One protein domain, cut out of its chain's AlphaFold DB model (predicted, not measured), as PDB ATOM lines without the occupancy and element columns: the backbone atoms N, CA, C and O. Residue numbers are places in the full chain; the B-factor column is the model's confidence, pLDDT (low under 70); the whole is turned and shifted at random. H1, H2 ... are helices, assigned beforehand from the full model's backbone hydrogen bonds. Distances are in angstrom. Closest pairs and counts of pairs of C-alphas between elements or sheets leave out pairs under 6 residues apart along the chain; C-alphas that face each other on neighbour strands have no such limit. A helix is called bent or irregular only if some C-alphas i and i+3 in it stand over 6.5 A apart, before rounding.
ATOM      1  N   GLU A  38      14.659  58.190 -11.609       86.69
ATOM      2  CA  GLU A  38      14.892  59.541 -11.087       86.69
ATOM      3  C   GLU A  38      14.596  59.657  -9.584       86.69
ATOM      4  O   GLU A  38      15.139  60.538  -8.913       86.69
ATOM      5  N   THR A  39      13.746  58.761  -9.068       81.94
ATOM      6  CA  THR A  39      13.326  58.690  -7.660       81.94
ATOM      7  C   THR A  39      14.196  57.783  -6.782       81.94
ATOM      8  O   THR A  39      14.028  57.800  -5.564       81.94
ATOM      9  N   VAL A  40      15.120  57.013  -7.365       83.50
ATOM     10  CA  VAL A  40      16.037  56.133  -6.626       83.50
ATOM     11  C   VAL A  40      17.340  56.889  -6.387       83.50
ATOM     12  O   VAL A  40      18.011  57.303  -7.331       83.50
ATOM     13  N   HIS A  41      17.686  57.114  -5.120       83.31
ATOM     14  CA  HIS A  41      18.869  57.899  -4.783       83.31
ATOM     15  C   HIS A  41      20.159  57.121  -5.124       83.31
ATOM     16  O   HIS A  41      20.256  55.956  -4.740       83.31
ATOM     17  N   PRO A  42      21.178  57.735  -5.765       84.06
ATOM     18  CA  PRO A  42      22.419  57.040  -6.137       84.06
ATOM     19  C   PRO A  42      23.195  56.431  -4.963       84.06
ATOM     20  O   PRO A  42      23.920  55.464  -5.137       84.06
ATOM     21  N   SER A  43      23.032  56.975  -3.752       84.56
ATOM     22  CA  SER A  43      23.667  56.429  -2.542       84.56
ATOM     23  C   SER A  43      22.976  55.179  -1.980       84.56
ATOM     24  O   SER A  43      23.420  54.651  -0.964       84.56
ATOM     25  N   TRP A  44      21.850  54.746  -2.555       85.88
ATOM     26  CA  TRP A  44      21.196  53.488  -2.195       85.88
ATOM     27  C   TRP A  44      21.794  52.370  -3.048       85.88
ATOM     28  O   TRP A  44      21.190  51.907  -4.017       85.88
ATOM     29  N   GLU A  45      23.020  51.989  -2.699       80.50
ATOM     30  CA  GLU A  45      23.789  50.942  -3.375       80.50
ATOM     31  C   GLU A  45      22.976  49.632  -3.456       80.50
ATOM     32  O   GLU A  45      22.191  49.307  -2.559       80.50
ATOM     33  N   GLY A  46      23.057  48.928  -4.585       84.12
ATOM     34  CA  GLY A  46      22.201  47.780  -4.918       84.12
ATOM     35  C   GLY A  46      20.776  48.134  -5.375       84.12
ATOM     36  O   GLY A  46      20.290  47.573  -6.357       84.12
ATOM     37  N   ALA A  47      20.088  49.085  -4.734       86.06
ATOM     38  CA  ALA A  47      18.769  49.544  -5.191       86.06
ATOM     39  C   ALA A  47      18.871  50.394  -6.468       86.06
ATOM     40  O   ALA A  47      18.098  50.210  -7.411       86.06
ATOM     41  N   TYR A  48      19.843  51.306  -6.503       85.62
ATOM     42  CA  TYR A  48      20.146  52.126  -7.671       85.62
ATOM     43  C   TYR A  48      20.628  51.272  -8.850       85.62
ATOM     44  O   TYR A  48      20.086  51.401  -9.945       85.62
ATOM     45  N   GLU A  49      21.554  50.339  -8.608       87.50
ATOM     46  CA  GLU A  49      22.062  49.389  -9.612       87.50
ATOM     47  C   GLU A  49      20.939  48.536 -10.199       87.50
ATOM     48  O   GLU A  49      20.766  48.482 -11.413       87.50
ATOM     49  N   ARG A  50      20.082  47.963  -9.344       88.12
ATOM     50  CA  ARG A  50      18.924  47.196  -9.805       88.12
ATOM     51  C   ARG A  50      17.998  48.028 -10.690       88.12
ATOM     52  O   ARG A  50      17.531  47.532 -11.713       88.12
ATOM     53  N   CYS A  51      17.704  49.271 -10.304       89.38
ATOM     54  CA  CYS A  51      16.854  50.135 -11.118       89.38
ATOM     55  C   CYS A  51      17.507  50.439 -12.473       89.38
ATOM     56  O   CYS A  51      16.844  50.342 -13.507       89.38
ATOM     57  N   MET A  52      18.802  50.770 -12.465       90.44
ATOM     58  CA  MET A  52      19.605  51.040 -13.659       90.44
ATOM     59  C   MET A  52      19.600  49.851 -14.617       90.44
ATOM     60  O   MET A  52      19.275  50.015 -15.791       90.44
ATOM     61  N   ASP A  53      19.886  48.655 -14.110       89.62
ATOM     62  CA  ASP A  53      19.937  47.431 -14.904       89.62
ATOM     63  C   ASP A  53      18.586  47.132 -15.544       89.62
ATOM     64  O   ASP A  53      18.506  46.871 -16.746       89.62
ATOM     65  N   VAL A  54      17.498  47.217 -14.773       91.00
ATOM     66  CA  VAL A  54      16.152  47.019 -15.319       91.00
ATOM     67  C   VAL A  54      15.821  48.108 -16.341       91.00
ATOM     68  O   VAL A  54      15.278  47.793 -17.396       91.00
ATOM     69  N   SER A  55      16.177  49.369 -16.086       92.06
ATOM     70  CA  SER A  55      15.904  50.483 -17.006       92.06
ATOM     71  C   SER A  55      16.603  50.276 -18.346       92.06
ATOM     72  O   SER A  55      15.968  50.377 -19.397       92.06
ATOM     73  N   ASN A  56      17.877  49.887 -18.312       91.38
ATOM     74  CA  ASN A  56      18.661  49.597 -19.504       91.38
ATOM     75  C   ASN A  56      18.047  48.451 -20.320       91.38
ATOM     76  O   ASN A  56      17.898  48.588 -21.533       91.38
ATOM     77  N   HIS A  57      17.608  47.367 -19.667       91.69
ATOM     78  CA  HIS A  57      16.911  46.270 -20.346       91.69
ATOM     79  C   HIS A  57      15.575  46.714 -20.952       91.69
ATOM     80  O   HIS A  57      15.307  46.410 -22.114       91.69
ATOM     81  N   VAL A  58      14.751  47.462 -20.205       92.56
ATOM     82  CA  VAL A  58      13.478  48.003 -20.712       92.56
ATOM     83  C   VAL A  58      13.733  48.833 -21.963       92.56
ATOM     84  O   VAL A  58      13.097  48.596 -22.984       92.56
ATOM     85  N   ILE A  59      14.669  49.783 -21.904       91.88
ATOM     86  CA  ILE A  59      14.994  50.672 -23.025       91.88
ATOM     87  C   ILE A  59      15.485  49.864 -24.226       91.88
ATOM     88  O   ILE A  59      14.983  50.067 -25.329       91.88
ATOM     89  N   TYR A  60      16.409  48.928 -24.013       92.75
ATOM     90  CA  TYR A  60      16.973  48.092 -25.068       92.75
ATOM     91  C   TYR A  60      15.904  47.262 -25.791       92.75
ATOM     92  O   TYR A  60      15.748  47.369 -27.008       92.75
ATOM     93  N   PHE A  61      15.105  46.481 -25.055       93.75
ATOM     94  CA  PHE A  61      14.057  45.657 -25.665       93.75
ATOM     95  C   PHE A  61      12.989  46.506 -26.343       93.75
ATOM     96  O   PHE A  61      12.484  46.151 -27.409       93.75
ATOM     97  N   ASN A  62      12.666  47.648 -25.744       92.88
ATOM     98  CA  ASN A  62      11.696  48.564 -26.302       92.88
ATOM     99  C   ASN A  62      12.163  49.161 -27.634       92.88
ATOM    100  O   ASN A  62      11.377  49.214 -28.573       92.88
ATOM    101  N   GLN A  63      13.438  49.545 -27.740       92.81
ATOM    102  CA  GLN A  63      14.030  50.022 -28.992       92.81
ATOM    103  C   GLN A  63      13.977  48.956 -30.087       92.81
ATOM    104  O   GLN A  63      13.641  49.280 -31.227       92.81
ATOM    105  N   ILE A  64      14.256  47.689 -29.755       92.31
ATOM    106  CA  ILE A  64      14.133  46.593 -30.723       92.31
ATOM    107  C   ILE A  64      12.677  46.464 -31.177       92.31
ATOM    108  O   ILE A  64      12.423  46.454 -32.374       92.31
ATOM    109  N   ILE A  65      11.716  46.416 -30.257       90.75
ATOM    110  CA  ILE A  65      10.299  46.234 -30.607       90.75
ATOM    111  C   ILE A  65       9.727  47.434 -31.383       90.75
ATOM    112  O   ILE A  65       8.894  47.238 -32.260       90.75
ATOM    113  N   GLU A  66      10.157  48.665 -31.099       88.38
ATOM    114  CA  GLU A  66       9.696  49.863 -31.820       88.38
ATOM    115  C   GLU A  66      10.319  50.002 -33.211       88.38
ATOM    116  O   GLU A  66       9.655  50.454 -34.141       88.38
ATOM    117  N   SER A  67      11.592  49.627 -33.360       89.12
ATOM    118  CA  SER A  67      12.329  49.828 -34.615       89.12
ATOM    119  C   SER A  67      12.136  48.687 -35.610       89.12
ATOM    120  O   SER A  67      12.532  48.807 -36.766       89.12
ATOM    121  N   ASN A  68      11.565  47.564 -35.170       89.81
ATOM    122  CA  ASN A  68      11.498  46.332 -35.940       89.81
ATOM    123  C   ASN A  68      10.075  45.777 -35.926       89.81
ATOM    124  O   ASN A  68       9.399  45.758 -34.902       89.81
ATOM    125  N   LEU A  69       9.630  45.247 -37.063       89.50
ATOM    126  CA  LEU A  69       8.327  44.599 -37.141       89.50
ATOM    127  C   LEU A  69       8.296  43.326 -36.284       89.50
ATOM    128  O   LEU A  69       9.215  42.502 -36.350       89.50
ATOM    129  N   PHE A  70       7.221  43.116 -35.522       88.81
ATOM    130  CA  PHE A  70       7.032  41.872 -34.779       88.81
ATOM    131  C   PHE A  70       7.005  40.670 -35.733       88.81
ATOM    132  O   PHE A  70       6.243  40.654 -36.695       88.81
ATOM    133  N   GLY A  71       7.843  39.661 -35.477       87.69
ATOM    134  CA  GLY A  71       8.047  38.527 -36.387       87.69
ATOM    135  C   GLY A  71       9.229  38.679 -37.356       87.69
ATOM    136  O   GLY A  71       9.495  37.765 -38.133       87.69
ATOM    137  N   SER A  72       9.955  39.799 -37.319       90.62
ATOM    138  CA  SER A  72      11.264  39.926 -37.974       90.62
ATOM    139  C   SER A  72      12.380  39.299 -37.128       90.62
ATOM    140  O   SER A  72      12.216  39.120 -35.919       90.62
ATOM    141  N   VAL A  73      13.524  38.987 -37.754       89.88
ATOM    142  CA  VAL A  73      14.672  38.333 -37.086       89.88
ATOM    143  C   VAL A  73      15.068  39.039 -35.781       89.88
ATOM    144  O   VAL A  73      15.072  38.365 -34.754       89.88
ATOM    145  N   PRO A  74      15.270  40.376 -35.745       91.19
ATOM    146  CA  PRO A  74      15.700  41.048 -34.518       91.19
ATOM    147  C   PRO A  74      14.718  40.905 -33.355       91.19
ATOM    148  O   PRO A  74      15.143  40.879 -32.209       91.19
ATOM    149  N   VAL A  75      13.411  40.808 -33.631       92.06
ATOM    150  CA  VAL A  75      12.380  40.642 -32.592       92.06
ATOM    151  C   VAL A  75      12.269  39.185 -32.148       92.06
ATOM    152  O   VAL A  75      12.059  38.911 -30.969       92.06
ATOM    153  N   LEU A  76      12.396  38.245 -33.085       91.38
ATOM    154  CA  LEU A  76      12.313  36.815 -32.799       91.38
ATOM    155  C   LEU A  76      13.537  36.289 -32.035       91.38
ATOM    156  O   LEU A  76      13.408  35.309 -31.307       91.38
ATOM    157  N   GLU A  77      14.688  36.946 -32.173       90.50
ATOM    158  CA  GLU A  77      15.931  36.618 -31.462       90.50
ATOM    159  C   GLU A  77      16.063  37.311 -30.097       90.50
ATOM    160  O   GLU A  77      17.042  37.087 -29.386       90.50
ATOM    161  N   ILE A  78      15.081  38.128 -29.698       90.94
ATOM    162  CA  ILE A  78      15.059  38.718 -28.359       90.94
ATOM    163  C   ILE A  78      15.055  37.607 -27.303       90.94
ATOM    164  O   ILE A  78      14.248  36.675 -27.357       90.94
ATOM    165  N   ASP A  79      15.891  37.777 -26.279       90.19
ATOM    166  CA  ASP A  79      15.834  36.983 -25.056       90.19
ATOM    167  C   ASP A  79      14.559  37.304 -24.258       90.19
ATOM    168  O   ASP A  79      14.520  38.137 -23.345       90.19
ATOM    169  N   TYR A  80      13.474  36.641 -24.644       90.75
ATOM    170  CA  TYR A  80      12.175  36.820 -24.016       90.75
ATOM    171  C   TYR A  80      12.141  36.280 -22.579       90.75
ATOM    172  O   TYR A  80      11.270  36.699 -21.821       90.75
ATOM    173  N   GLU A  81      13.055  35.398 -22.160       92.75
ATOM    174  CA  GLU A  81      13.103  34.927 -20.766       92.75
ATOM    175  C   GLU A  81      13.547  36.058 -19.833       92.75
ATOM    176  O   GLU A  81      12.930  36.280 -18.786       92.75
ATOM    177  N   ASN A  82      14.533  36.853 -20.257       91.06
ATOM    178  CA  ASN A  82      14.927  38.067 -19.541       91.06
ATOM    179  C   ASN A  82      13.789  39.097 -19.475       91.06
ATOM    180  O   ASN A  82      13.533  39.658 -18.403       91.06
ATOM    181  N   ILE A  83      13.034  39.279 -20.566       93.12
ATOM    182  CA  ILE A  83      11.815  40.104 -20.545       93.12
ATOM    183  C   ILE A  83      10.843  39.586 -19.483       93.12
ATOM    184  O   ILE A  83      10.397  40.349 -18.632       93.12
ATOM    185  N   LEU A  84      10.515  38.294 -19.500       93.62
ATOM    186  CA  LEU A  84       9.517  37.716 -18.598       93.62
ATOM    187  C   LEU A  84       9.937  37.761 -17.129       93.62
ATOM    188  O   LEU A  84       9.090  37.992 -16.266       93.62
ATOM    189  N   SER A  85      11.225  37.568 -16.844       91.56
ATOM    190  CA  SER A  85      11.788  37.712 -15.499       91.56
ATOM    191  C   SER A  85      11.562  39.127 -14.957       91.56
ATOM    192  O   SER A  85      11.041  39.313 -13.853       91.56
ATOM    193  N   MET A  86      11.846  40.136 -15.780       91.06
ATOM    194  CA  MET A  86      11.572  41.531 -15.456       91.06
ATOM    195  C   MET A  86      10.067  41.795 -15.304       91.06
ATOM    196  O   MET A  86       9.659  42.407 -14.319       91.06
ATOM    197  N   CYS A  87       9.222  41.292 -16.205       92.38
ATOM    198  CA  CYS A  87       7.765  41.422 -16.094       92.38
ATOM    199  C   CYS A  87       7.232  40.854 -14.777       92.38
ATOM    200  O   CYS A  87       6.416  41.486 -14.111       92.38
ATOM    201  N   ALA A  88       7.746  39.698 -14.349       91.62
ATOM    202  CA  ALA A  88       7.384  39.096 -13.072       91.62
ATOM    203  C   ALA A  88       7.803  39.964 -11.873       91.62
ATOM    204  O   ALA A  88       7.112  39.966 -10.853       91.62
ATOM    205  N   ALA A  89       8.905  40.715 -11.973       88.06
ATOM    206  CA  ALA A  89       9.298  41.670 -10.940       88.06
ATOM    207  C   ALA A  89       8.288  42.825 -10.818       88.06
ATOM    208  O   ALA A  89       7.944  43.206  -9.698       88.06
ATOM    209  N   TYR A  90       7.773  43.330 -11.944       88.75
ATOM    210  CA  TYR A  90       6.713  44.344 -11.958       88.75
ATOM    211  C   TYR A  90       5.377  43.806 -11.440       88.75
ATOM    212  O   TYR A  90       4.750  44.465 -10.614       88.75
ATOM    213  N   ASP A  91       4.969  42.600 -11.847       88.19
ATOM    214  CA  ASP A  91       3.706  41.984 -11.409       88.19
ATOM    215  C   ASP A  91       3.676  41.712  -9.895       88.19
ATOM    216  O   ASP A  91       2.633  41.826  -9.251       88.19
ATOM    217  N   ARG A  92       4.827  41.363  -9.304       86.62
ATOM    218  CA  ARG A  92       4.968  41.153  -7.851       86.62
ATOM    219  C   ARG A  92       5.032  42.456  -7.063       86.62
ATOM    220  O   ARG A  92       4.898  42.426  -5.840       86.62
ATOM    221  N   CYS A  93       5.258  43.581  -7.732       83.88
ATOM    222  CA  CYS A  93       5.307  44.864  -7.070       83.88
ATOM    223  C   CYS A  93       3.890  45.442  -6.913       83.88
ATOM    224  O   CYS A  93       3.175  45.594  -7.907       83.88
ATOM    225  N   PRO A  94       3.451  45.811  -5.695       79.00
ATOM    226  CA  PRO A  94       2.157  46.458  -5.518       79.00
ATOM    227  C   PRO A  94       2.065  47.721  -6.380       79.00
ATOM    228  O   PRO A  94       2.940  48.585  -6.314       79.00
ATOM    229  N   LYS A  95       0.983  47.872  -7.156       68.75
ATOM    230  CA  LYS A  95       0.786  49.031  -8.054       68.75
ATOM    231  C   LYS A  95       0.840  50.377  -7.322       68.75
ATOM    232  O   LYS A  95       1.246  51.380  -7.896       68.75
ATOM    233  N   THR A  96       0.465  50.395  -6.045       66.50
ATOM    234  CA  THR A  96       0.526  51.572  -5.169       66.50
ATOM    235  C   THR A  96       1.938  51.898  -4.679       66.50
ATOM    236  O   THR A  96       2.130  52.930  -4.044       66.50
ATOM    237  N   ASN A  97       2.923  51.033  -4.948       66.94
ATOM    238  CA  ASN A  97       4.220  51.059  -4.285       66.94
ATOM    239  C   ASN A  97       5.415  50.696  -5.187       66.94
ATOM    240  O   ASN A  97       6.449  50.237  -4.706       66.94
ATOM    241  N   VAL A  98       5.300  50.942  -6.498       62.94
ATOM    242  CA  VAL A  98       6.359  50.660  -7.495       62.94
ATOM    243  C   VAL A  98       7.720  51.247  -7.101       62.94
ATOM    244  O   VAL A  98       8.756  50.611  -7.288       62.94
ATOM    245  N   ARG A  99       7.712  52.415  -6.450       63.28
ATOM    246  CA  ARG A  99       8.919  53.100  -5.965       63.28
ATOM    247  C   ARG A  99       9.682  52.318  -4.892       63.28
ATOM    248  O   ARG A  99      10.902  52.408  -4.852       63.28
ATOM    249  N   GLN A 100       8.998  51.536  -4.053       71.88
ATOM    250  CA  GLN A 100       9.657  50.715  -3.026       71.88
ATOM    251  C   GLN A 100      10.203  49.392  -3.574       71.88
ATOM    252  O   GLN A 100      10.947  48.707  -2.881       71.88
ATOM    253  N   CYS A 101       9.879  49.040  -4.820       83.00
ATOM    254  CA  CYS A 101      10.462  47.881  -5.493       83.00
ATOM    255  C   CYS A 101      11.746  48.217  -6.261       83.00
ATOM    256  O   CYS A 101      12.339  47.312  -6.850       83.00
ATOM    257  N   PHE A 102      12.161  49.492  -6.267       86.94
ATOM    258  CA  PHE A 102      13.340  49.984  -6.991       86.94
ATOM    259  C   PHE A 102      13.321  49.600  -8.479       86.94
ATOM    260  O   PHE A 102      14.344  49.264  -9.070       86.94
ATOM    261  N   LEU A 103      12.124  49.615  -9.069       89.12
ATOM    262  CA  LEU A 103      11.902  49.386 -10.492       89.12
ATOM    263  C   LEU A 103      11.732  50.732 -11.205       89.12
ATOM    264  O   LEU A 103      11.139  51.648 -10.625       89.12
ATOM    265  N   PRO A 104      12.192  50.861 -12.459       89.31
ATOM    266  CA  PRO A 104      12.060  52.107 -13.188       89.31
ATOM    267  C   PRO A 104      10.600  52.435 -13.510       89.31
ATOM    268  O   PRO A 104       9.787  51.562 -13.837       89.31
ATOM    269  N   TYR A 105      10.267  53.721 -13.463       87.81
ATOM    270  CA  TYR A 105       8.961  54.265 -13.815       87.81
ATOM    271  C   TYR A 105       8.803  54.393 -15.339       87.81
ATOM    272  O   TYR A 105       8.800  55.482 -15.902       87.81
ATOM    273  N   LEU A 106       8.700  53.242 -16.004       85.38
ATOM    274  CA  LEU A 106       8.539  53.086 -17.454       85.38
ATOM    275  C   LEU A 106       7.326  52.195 -17.753       85.38
ATOM    276  O   LEU A 106       7.427  51.200 -18.467       85.38
ATOM    277  N   SER A 107       6.184  52.478 -17.117       82.19
ATOM    278  CA  SER A 107       5.049  51.544 -17.071       82.19
ATOM    279  C   SER A 107       4.511  51.169 -18.454       82.19
ATOM    280  O   SER A 107       4.176  50.009 -18.669       82.19
ATOM    281  N   SER A 108       4.461  52.119 -19.391       88.06
ATOM    282  CA  SER A 108       4.008  51.884 -20.768       88.06
ATOM    283  C   SER A 108       4.963  50.994 -21.558       88.06
ATOM    284  O   SER A 108       4.535  50.053 -22.225       88.06
ATOM    285  N   GLU A 109       6.266  51.261 -21.473       91.75
ATOM    286  CA  GLU A 109       7.291  50.479 -22.155       91.75
ATOM    287  C   GLU A 109       7.352  49.065 -21.593       91.75
ATOM    288  O   GLU A 109       7.364  48.106 -22.359       91.75
ATOM    289  N   VAL A 110       7.306  48.935 -20.265       92.06
ATOM    290  CA  VAL A 110       7.234  47.646 -19.573       92.06
ATOM    291  C   VAL A 110       5.997  46.873 -20.014       92.06
ATOM    292  O   VAL A 110       6.106  45.709 -20.380       92.06
ATOM    293  N   GLU A 111       4.820  47.498 -20.044       91.12
ATOM    294  CA  GLU A 111       3.602  46.822 -20.491       91.12
ATOM    295  C   GLU A 111       3.737  46.293 -21.926       91.12
ATOM    296  O   GLU A 111       3.439  45.123 -22.184       91.12
ATOM    297  N   ARG A 112       4.245  47.118 -22.846       91.19
ATOM    298  CA  ARG A 112       4.457  46.736 -24.246       91.19
ATOM    299  C   ARG A 112       5.443  45.577 -24.387       91.19
ATOM    300  O   ARG A 112       5.112  44.582 -25.034       91.19
ATOM    301  N   ILE A 113       6.633  45.673 -23.789       93.75
ATOM    302  CA  ILE A 113       7.643  44.609 -23.904       93.75
ATOM    303  C   ILE A 113       7.180  43.327 -23.207       93.75
ATOM    304  O   ILE A 113       7.416  42.241 -23.725       93.75
ATOM    305  N   CYS A 114       6.433  43.424 -22.103       94.06
ATOM    306  CA  CYS A 114       5.857  42.263 -21.429       94.06
ATOM    307  C   CYS A 114       4.781  41.566 -22.257       94.06
ATOM    308  O   CYS A 114       4.732  40.334 -22.293       94.06
ATOM    309  N   ARG A 115       3.928  42.330 -22.947       93.50
ATOM    310  CA  ARG A 115       2.967  41.784 -23.913       93.50
ATOM    311  C   ARG A 115       3.694  41.073 -25.057       93.50
ATOM    312  O   ARG A 115       3.389  39.914 -25.326       93.50
ATOM    313  N   ALA A 116       4.712  41.699 -25.648       93.44
ATOM    314  CA  ALA A 116       5.526  41.082 -26.695       93.44
ATOM    315  C   ALA A 116       6.237  39.804 -26.212       93.44
ATOM    316  O   ALA A 116       6.158  38.773 -26.877       93.44
ATOM    317  N   GLY A 117       6.851  39.826 -25.026       95.12
ATOM    318  CA  GLY A 117       7.517  38.669 -24.423       95.12
ATOM    319  C   GLY A 117       6.573  37.487 -24.187       95.12
ATOM    320  O   GLY A 117       6.934  36.342 -24.461       95.12
ATOM    321  N   LYS A 118       5.327  37.746 -23.761       94.50
ATOM    322  CA  LYS A 118       4.291  36.704 -23.634       94.50
ATOM    323  C   LYS A 118       3.968  36.056 -24.979       94.50
ATOM    324  O   LYS A 118       3.896  34.830 -25.049       94.50
ATOM    325  N   VAL A 119       3.830  36.849 -26.044       95.44
ATOM    326  CA  VAL A 119       3.604  36.320 -27.398       95.44
ATOM    327  C   VAL A 119       4.820  35.526 -27.881       95.44
ATOM    328  O   VAL A 119       4.646  34.418 -28.386       95.44
ATOM    329  N   LEU A 120       6.039  36.035 -27.681       94.62
ATOM    330  CA  LEU A 120       7.280  35.358 -28.075       94.62
ATOM    331  C   LEU A 120       7.447  34.001 -27.379       94.62
ATOM    332  O   LEU A 120       7.823  33.038 -28.043       94.62
ATOM    333  N   LYS A 121       7.112  33.895 -26.086       95.38
ATOM    334  CA  LYS A 121       7.138  32.632 -25.323       95.38
ATOM    335  C   LYS A 121       6.102  31.612 -25.797       95.38
ATOM    336  O   LYS A 121       6.276  30.410 -25.626       95.38
ATOM    337  N   SER A 122       4.975  32.097 -26.304       95.81
ATOM    338  CA  SER A 122       3.814  31.271 -26.614       95.81
ATOM    339  C   SER A 122       4.093  30.248 -27.728       95.81
ATOM    340  O   SER A 122       5.029  30.416 -28.509       95.81
TER     341      SER A 122
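This is residues 38 to 122 of the 194 residues of an uncharacterized protein of Caenorhabditis brenneri (UniProt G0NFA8). One long straight helix, H1, makes the length of the domain, and a V of two helices, H3 and H5, covers one side of it, with the V closing where Tyr 80 and Gly 117 come together. Short H2 sits by the last residues of H1, and irregular H4 lies over the opposite end, near H1's first residues. The 85 printed residues include five named helices in the order H1, H2, H3, H4, H5 and no named strand; the class is all helix. The whole is compact, with a radius of gyration of the C-alphas of 13.3 A, and elongated, spanning 41 by 22 by 18 A.

H1, residues 47 to 67, and H2, residues 73 to 76, only just touch, with 3 pairs of C-alphas within 8 A; the closest are those of Ile 65 and Val 75, 6.3 A apart. H3, residues 80 to 91, is close to H1 but not clearly touching, the closest C-alphas being those of Val 54 and Met 86 at 7.1 A; they run opposite ways at a steep tilt of 55 degrees. H4, residues 95 to 101, touches no helix, but H1 and H4 are near each other, with 5 pairs of C-alphas within 10 A. H2 and H4 are apart. H5, residues 107 to 121, touches H1 with residues 109 to 113 alone, the closest C-alphas being those of Asn 62 and Ile 113, 6.1 A apart. H1 and H5 run the same way at a steep tilt of 66 degrees. H3 and H5 touch, with the C-alphas of Tyr 80 and Gly 117 closest at 5.0 A; they run opposite ways at a steep tilt of 46 degrees. In H1, H3 and H5 every O i to N i+4 pair is within hydrogen-bond range, while H4 has 0 of 3 such pairs and 2 of 4 O i to N i+3 pairs within range, and H2 is too short for an O i to N i+4 pair.

H1 begins at C-alpha 47, (18.769, 49.544, -5.191), and ends at C-alpha 67, (12.329, 49.828, -34.615), 30.1 A away. H2 measures 5.1 A from first to last C-alpha and H3 16.0 A. H4 measures 10.1 A and is irregular, with C-alphas 96 and 99 at 8.6 A. H5 measures 20.7 A and ends at C-alpha 121, (7.138, 32.632, -25.323).

The two C-alphas farthest apart are those of Ser 43 and Gly 71, at 41.4 A. The printed part has no cut, and the four links between the helices are tight. The mean pLDDT of the printed part is 88.0, and residues 95 to 99 are under 70.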